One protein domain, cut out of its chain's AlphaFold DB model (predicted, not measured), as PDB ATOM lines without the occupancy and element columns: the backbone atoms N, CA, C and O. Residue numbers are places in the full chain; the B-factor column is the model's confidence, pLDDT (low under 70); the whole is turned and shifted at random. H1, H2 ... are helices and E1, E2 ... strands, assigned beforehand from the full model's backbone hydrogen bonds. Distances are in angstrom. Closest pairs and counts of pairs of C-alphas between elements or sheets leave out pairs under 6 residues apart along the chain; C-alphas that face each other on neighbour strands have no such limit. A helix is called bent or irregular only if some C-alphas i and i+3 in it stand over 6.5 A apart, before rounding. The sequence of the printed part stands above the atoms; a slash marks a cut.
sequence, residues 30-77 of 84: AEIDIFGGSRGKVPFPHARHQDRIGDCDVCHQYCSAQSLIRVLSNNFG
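AT A GLANCE: This is residues 30 to 77 of the 84 residues of an uncharacterized protein of Desulfosarcina ovata subsp. ovata (UniProt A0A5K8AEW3). The domain is a thin, open horseshoe: the hairpin of E1 and E2 makes one arm, the chain turns through the short helix H1 at the closed end, and it comes back through H2 and H3 as the other arm, with a gap between the arms and no contact between any two helices. The printed part has 48 residues with two named strands and three named helices, in the order E1, E2, H1, H2, H3; the two strands form an antiparallel sheet, order E1 - E2. The class is mixed, helices and strands. The whole is loose, with a radius of gyration of the C-alphas of 12.6 A, and flat, spanning 36 by 23 by 11 A.

HOW THE PARTS SIT: E1, residues 32 to 35, and E2, residues 41 to 44, are antiparallel neighbours and form a hairpin, with 143 degrees between their directions. The C-alphas of Asp 33 and Pro 43, which face each other, are 4.7 A apart. N 34 and O 42 are within hydrogen-bond range at 2.9 A, and N 44 and O 32 at 2.8 A. H1, residues 46 to 53, follows E2 after one residue; the closest C-alphas of E1 and H1 are those of Ile 32 and His 46, 6.5 A apart. H2, residues 57 to 60, is apart from H1 and from both strands. H3, residues 65 to 75, is apart from both strands, from H1 and from H2. In H1 every O i to N i+4 pair is within hydrogen-bond range; in H3 3 of 7 are, beside 3 of 8 O i to N i+3 pairs, and H2 is too short for an O i to N i+4 pair.

IN THESE COORDINATES: E1 begins at C-alpha 32, (-13.886, 23.025, -16.558), and is 9.9 A long from first to last C-alpha. E2 is 9.6 A long, H1 10.7 A and H2 4.6 A. H1 begins at C-alpha 46, (-11.085, 28.707, -15.055). H3, the longest helix, is 16.7 A long and ends at C-alpha 75, (-3.664, 18.259, -37.202). It is neither bent nor irregular, but only just: C-alphas 72 and 75 are 6.1 A apart.

THE WHOLE: The two C-alphas farthest apart, those of Asp 51 and Gly 77, are 35.7 A apart. Residues 51 to 57, of which 51 to 53 belong to H1, stand free, and so do residues 60 to 75, of which 65 to 75 belong to H3. The printed part has no cut, and the links E1 to E2, E2 to H1, H1 to H2 and H2 to H3 are tight. The mean pLDDT of the printed part is 73.3; residues 62 to 77 are under 70, and the mean of H3 is 46.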
ATOM      1  N   ALA A  30     -16.549  27.755 -12.840       89.56
ATOM      2  CA  ALA A  30     -15.327  27.966 -12.061       89.56
ATOM      3  C   ALA A  30     -14.238  26.924 -12.361       89.56
ATOM      4  O   ALA A  30     -13.046  27.237 -12.355       89.56
ATOM      5  N   GLU A  31     -14.663  25.703 -12.667       90.88
ATOM      6  CA  GLU A  31     -13.825  24.589 -13.083       90.88
ATOM      7  C   GLU A  31     -14.403  24.019 -14.374       90.88
ATOM      8  O   GLU A  31     -15.617  23.851 -14.503       90.88
ATOM      9  N   ILE A  32     -13.531  23.741 -15.337       86.38
ATOM     10  CA  ILE A  32     -13.886  23.025 -16.558       86.38
ATOM     11  C   ILE A  32     -12.857  21.935 -16.792       86.38
ATOM     12  O   ILE A  32     -11.716  22.016 -16.339       86.38
ATOM     13  N   ASP A  33     -13.255  20.939 -17.561       84.56
ATOM     14  CA  ASP A  33     -12.368  19.878 -17.984       84.56
ATOM     15  C   ASP A  33     -12.157  19.964 -19.486       84.56
ATOM     16  O   ASP A  33     -13.110  20.011 -20.263       84.56
ATOM     17  N   ILE A  34     -10.895  19.975 -19.897       82.62
ATOM     18  CA  ILE A  34     -10.505  20.017 -21.300       82.62
ATOM     19  C   ILE A  34     -10.125  18.599 -21.720       82.62
ATOM     20  O   ILE A  34      -9.349  17.921 -21.044       82.62
ATOM     21  N   PHE A  35     -10.658  18.129 -22.845       81.62
ATOM     22  CA  PHE A  35     -10.220  16.861 -23.415       81.62
ATOM     23  C   PHE A  35      -8.853  17.037 -24.088       81.62
ATOM     24  O   PHE A  35      -8.730  17.723 -25.099       81.62
ATOM     25  N   GLY A  36      -7.819  16.416 -23.521       79.94
ATOM     26  CA  GLY A  36      -6.432  16.499 -23.978       79.94
ATOM     27  C   GLY A  36      -6.025  15.417 -24.984       79.94
ATOM     28  O   GLY A  36      -4.837  15.106 -25.082       79.94
ATOM     29  N   GLY A  37      -6.978  14.783 -25.675       84.12
ATOM     30  CA  GLY A  37      -6.701  13.675 -26.593       84.12
ATOM     31  C   GLY A  37      -6.179  12.441 -25.855       84.12
ATOM     32  O   GLY A  37      -6.795  11.968 -24.901       84.12
ATOM     33  N   SER A  38      -5.003  11.945 -26.249       83.44
ATOM     34  CA  SER A  38      -4.348  10.780 -25.630       83.44
ATOM     35  C   SER A  38      -3.972  10.979 -24.160       83.44
ATOM     36  O   SER A  38      -3.773  10.007 -23.436       83.44
ATOM     37  N   ARG A  39      -3.903  12.232 -23.694       80.56
ATOM     38  CA  ARG A  39      -3.661  12.562 -22.280       80.56
ATOM     39  C   ARG A  39      -4.923  12.448 -21.420       80.56
ATOM     40  O   ARG A  39      -4.836  12.585 -20.204       80.56
ATOM     41  N   GLY A  40      -6.077  12.207 -22.041       83.56
ATOM     42  CA  GLY A  40      -7.360  12.124 -21.364       83.56
ATOM     43  C   GLY A  40      -7.829  13.479 -20.838       83.56
ATOM     44  O   GLY A  40      -7.602  14.526 -21.443       83.56
ATOM     45  N   LYS A  41      -8.543  13.445 -19.718       85.19
ATOM     46  CA  LYS A  41      -9.195  14.601 -19.104       85.19
ATOM     47  C   LYS A  41      -8.172  15.513 -18.410       85.19
ATOM     48  O   LYS A  41      -7.427  15.049 -17.551       85.19
ATOM     49  N   VAL A  42      -8.160  16.802 -18.753       87.12
ATOM     50  CA  VAL A  42      -7.263  17.815 -18.177       87.12
ATOM     51  C   VAL A  42      -8.083  18.832 -17.375       87.12
ATOM     52  O   VAL A  42      -8.807  19.625 -17.980       87.12
ATOM     53  N   PRO A  43      -7.972  18.841 -16.035       90.12
ATOM     54  CA  PRO A  43      -8.638  19.836 -15.201       90.12
ATOM     55  C   PRO A  43      -8.113  21.247 -15.489       90.12
ATOM     56  O   PRO A  43      -6.901  21.476 -15.496       90.12
ATOM     57  N   PHE A  44      -9.016  22.204 -15.683       88.56
ATOM     58  CA  PHE A  44      -8.700  23.610 -15.917       88.56
ATOM     59  C   PHE A  44      -9.488  24.508 -14.945       88.56
ATOM     60  O   PHE A  44     -10.698  24.701 -15.103       88.56
ATOM     61  N   PRO A  45      -8.827  25.085 -13.921       93.62
ATOM     62  CA  PRO A  45      -9.485  25.937 -12.935       93.62
ATOM     63  C   PRO A  45      -9.705  27.342 -13.513       93.62
ATOM     64  O   PRO A  45      -8.908  28.261 -13.293       93.62
ATOM     65  N   HIS A  46     -10.767  27.498 -14.298       90.81
ATOM     66  CA  HIS A  46     -11.085  28.707 -15.055       90.81
ATOM     67  C   HIS A  46     -11.218  29.960 -14.171       90.81
ATOM     68  O   HIS A  46     -10.590  30.977 -14.470       90.81
ATOM     69  N   ALA A  47     -11.901  29.874 -13.024       91.38
ATOM     70  CA  ALA A  47     -12.052  31.010 -12.102       91.38
ATOM     71  C   ALA A  47     -10.703  31.539 -11.592       91.38
ATOM     72  O   ALA A  47     -10.465  32.744 -11.582       91.38
ATOM     73  N   ARG A  48      -9.762  30.640 -11.262       94.25
ATOM     74  CA  ARG A  48      -8.423  31.038 -10.792       94.25
ATOM     75  C   ARG A  48      -7.655  31.844 -11.839       94.25
ATOM     76  O   ARG A  48      -6.834  32.684 -11.478       94.25
ATOM     77  N   HIS A  49      -7.895  31.574 -13.120       90.12
ATOM     78  CA  HIS A  49      -7.284  32.330 -14.210       90.12
ATOM     79  C   HIS A  49      -7.959  33.691 -14.377       90.12
ATOM     80  O   HIS A  49      -7.256  34.692 -14.482       90.12
ATOM     81  N   GLN A  50      -9.291  33.752 -14.317       88.81
ATOM     82  CA  GLN A  50     -10.035  35.014 -14.387       88.81
ATOM     83  C   GLN A  50      -9.665  35.975 -13.260       88.81
ATOM     84  O   GLN A  50      -9.450  37.156 -13.509       88.81
ATOM     85  N   ASP A  51      -9.535  35.470 -12.034       91.62
ATOM     86  CA  ASP A  51      -9.194  36.296 -10.874       91.62
ATOM     87  C   ASP A  51      -7.761  36.829 -10.942       91.62
ATOM     88  O   ASP A  51      -7.463  37.889 -10.396       91.62
ATOM     89  N   ARG A  52      -6.869  36.112 -11.636       92.75
ATOM     90  CA  ARG A  52      -5.470  36.514 -11.803       92.75
ATOM     91  C   ARG A  52      -5.244  37.440 -12.998       92.75
ATOM     92  O   ARG A  52      -4.400  38.325 -12.904       92.75
ATOM     93  N   ILE A  53      -5.918  37.193 -14.119       90.50
ATOM     94  CA  ILE A  53      -5.694  37.896 -15.393       90.50
ATOM     95  C   ILE A  53      -6.625  39.106 -15.518       90.50
ATOM     96  O   ILE A  53      -6.203  40.148 -16.009       90.50
ATOM     97  N   GLY A  54      -7.879  38.988 -15.076       84.75
ATOM     98  CA  GLY A  54      -8.885  40.055 -15.116       84.75
ATOM     99  C   GLY A  54      -9.430  40.397 -16.509       84.75
ATOM    100  O   GLY A  54     -10.552  40.885 -16.605       84.75
ATOM    101  N   ASP A  55      -8.679  40.102 -17.570       85.06
ATOM    102  CA  ASP A  55      -9.067  40.281 -18.968       85.06
ATOM    103  C   ASP A  55      -9.454  38.936 -19.610       85.06
ATOM    104  O   ASP A  55      -8.623  38.038 -19.784       85.06
ATOM    105  N   CYS A  56     -10.735  38.794 -19.959       82.62
ATOM    106  CA  CYS A  56     -11.282  37.599 -20.602       82.62
ATOM    107  C   CYS A  56     -10.685  37.367 -21.998       82.62
ATOM    108  O   CYS A  56     -10.495  36.224 -22.432       82.62
ATOM    109  N   ASP A  57     -10.368  38.440 -22.714       84.69
ATOM    110  CA  ASP A  57     -10.042  38.364 -24.129       84.69
ATOM    111  C   ASP A  57      -8.618  37.842 -24.359       84.69
ATOM    112  O   ASP A  57      -8.339  37.284 -25.420       84.69
ATOM    113  N   VAL A  58      -7.754  37.874 -23.336       82.62
ATOM    114  CA  VAL A  58      -6.419  37.244 -23.355       82.62
ATOM    115  C   VAL A  58      -6.484  35.768 -23.769       82.62
ATOM    116  O   VAL A  58      -5.597  35.286 -24.472       82.62
ATOM    117  N   CYS A  59      -7.536  35.045 -23.371       80.56
ATOM    118  CA  CYS A  59      -7.743  33.651 -23.771       80.56
ATOM    119  C   CYS A  59      -8.804  33.512 -24.874       80.56
ATOM    120  O   CYS A  59      -8.627  32.726 -25.806       80.56
ATOM    121  N   HIS A  60      -9.892  34.282 -24.808       79.25
ATOM    122  CA  HIS A  60     -11.031  34.128 -25.719       79.25
ATOM    123  C   HIS A  60     -10.801  34.677 -27.137       79.25
ATOM    124  O   HIS A  60     -11.454  34.209 -28.069       79.25
ATOM    125  N   GLN A  61      -9.818  35.562 -27.351       73.50
ATOM    126  CA  GLN A  61      -9.403  35.966 -28.706       73.50
ATOM    127  C   GLN A  61      -8.813  34.794 -29.506       73.50
ATOM    128  O   GLN A  61      -9.003  34.700 -30.719       73.50
ATOM    129  N   TYR A  62      -8.130  33.871 -28.823       60.88
ATOM    130  CA  TYR A  62      -7.504  32.691 -29.428       60.88
ATOM    131  C   TYR A  62      -8.375  31.436 -29.326       60.88
ATOM    132  O   TYR A  62      -8.176  30.486 -30.083       60.88
ATOM    133  N   CYS A  63      -9.367  31.443 -28.436       57.19
ATOM    134  CA  CYS A  63     -10.345  30.380 -28.223       57.19
ATOM    135  C   CYS A  63     -11.773  30.918 -28.383       57.19
ATOM    136  O   CYS A  63     -12.557  30.954 -27.436       57.19
ATOM    137  N   SER A  64     -12.118  31.307 -29.609       50.56
ATOM    138  CA  SER A  64     -13.511  31.355 -30.057       50.56
ATOM    139  C   SER A  64     -13.876  30.006 -30.688       50.56
ATOM    140  O   SER A  64     -12.997  29.282 -31.154       50.56
ATOM    141  N   ALA A  65     -15.164  29.655 -30.764       51.00
ATOM    142  CA  ALA A  65     -15.621  28.441 -31.464       51.00
ATOM    143  C   ALA A  65     -15.059  28.322 -32.905       51.00
ATOM    144  O   ALA A  65     -14.937  27.227 -33.451       51.00
ATOM    145  N   GLN A  66     -14.633  29.446 -33.493       42.75
ATOM    146  CA  GLN A  66     -13.989  29.528 -34.799       42.75
ATOM    147  C   GLN A  66     -12.528  29.028 -34.819       42.75
ATOM    148  O   GLN A  66     -12.086  28.496 -35.838       42.75
ATOM    149  N   SER A  67     -11.763  29.159 -33.727       44.62
ATOM    150  CA  SER A  67     -10.379  28.656 -33.675       44.62
ATOM    151  C   SER A  67     -10.309  27.139 -33.495       44.62
ATOM    152  O   SER A  67      -9.341  26.517 -33.938       44.62
ATOM    153  N   LEU A  68     -11.383  26.526 -32.982       48.50
ATOM    154  CA  LEU A  68     -11.559  25.075 -32.959       48.50
ATOM    155  C   LEU A  68     -11.540  24.497 -34.385       48.50
ATOM    156  O   LEU A  68     -10.841  23.526 -34.640       48.50
ATOM    157  N   ILE A  69     -12.194  25.150 -35.354       47.16
ATOM    158  CA  ILE A  69     -12.214  24.700 -36.761       47.16
ATOM    159  C   ILE A  69     -10.800  24.711 -37.373       47.16
ATOM    160  O   ILE A  69     -10.443  23.813 -38.138       47.16
ATOM    161  N   ARG A  70      -9.952  25.681 -37.004       41.53
ATOM    162  CA  ARG A  70      -8.598  25.819 -37.571       41.53
ATOM    163  C   ARG A  70      -7.568  24.869 -36.947       41.53
ATOM    164  O   ARG A  70      -6.636  24.470 -37.646       41.53
ATOM    165  N   VAL A  71      -7.743  24.478 -35.681       48.28
ATOM    166  CA  VAL A  71      -6.928  23.433 -35.028       48.28
ATOM    167  C   VAL A  71      -7.364  22.034 -35.481       48.28
ATOM    168  O   VAL A  71      -6.509  21.194 -35.761       48.28
ATOM    169  N   LEU A  72      -8.672  21.809 -35.650       44.62
ATOM    170  CA  LEU A  72      -9.228  20.544 -36.140       44.62
ATOM    171  C   LEU A  72      -8.842  20.259 -37.601       44.62
ATOM    172  O   LEU A  72      -8.468  19.136 -37.920       44.62
ATOM    173  N   SER A  73      -8.842  21.268 -38.479       43.44
ATOM    174  CA  SER A  73      -8.543  21.064 -39.906       43.44
ATOM    175  C   SER A  73      -7.077  20.743 -40.220       43.44
ATOM    176  O   SER A  73      -6.814  20.208 -41.292       43.44
ATOM    177  N   ASN A  74      -6.119  21.098 -39.354       46.00
ATOM    178  CA  ASN A  74      -4.694  21.024 -39.706       46.00
ATOM    179  C   ASN A  74      -3.915  19.901 -39.006       46.00
ATOM    180  O   ASN A  74      -2.775  19.674 -39.395       46.00
ATOM    181  N   ASN A  75      -4.466  19.217 -37.988       47.22
ATOM    182  CA  ASN A  75      -3.664  18.259 -37.202       47.22
ATOM    183  C   ASN A  75      -4.361  16.989 -36.679       47.22
ATOM    184  O   ASN A  75      -3.645  16.112 -36.206       47.22
ATOM    185  N   PHE A  76      -5.690  16.822 -36.731       48.06
ATOM    186  CA  PHE A  76      -6.321  15.650 -36.097       48.06
ATOM    187  C   PHE A  76      -7.526  15.117 -36.873       48.06
ATOM    188  O   PHE A  76      -8.600  15.708 -36.860       48.06
ATOM    189  N   GLY A  77      -7.360  13.941 -37.479       43.28
ATOM    190  CA  GLY A  77      -8.439  13.161 -38.088       43.28
ATOM    191  C   GLY A  77      -9.338  12.421 -37.092       43.28
ATOM    192  O   GLY A  77      -9.905  11.411 -37.480       43.28
TER     193      GLY A  77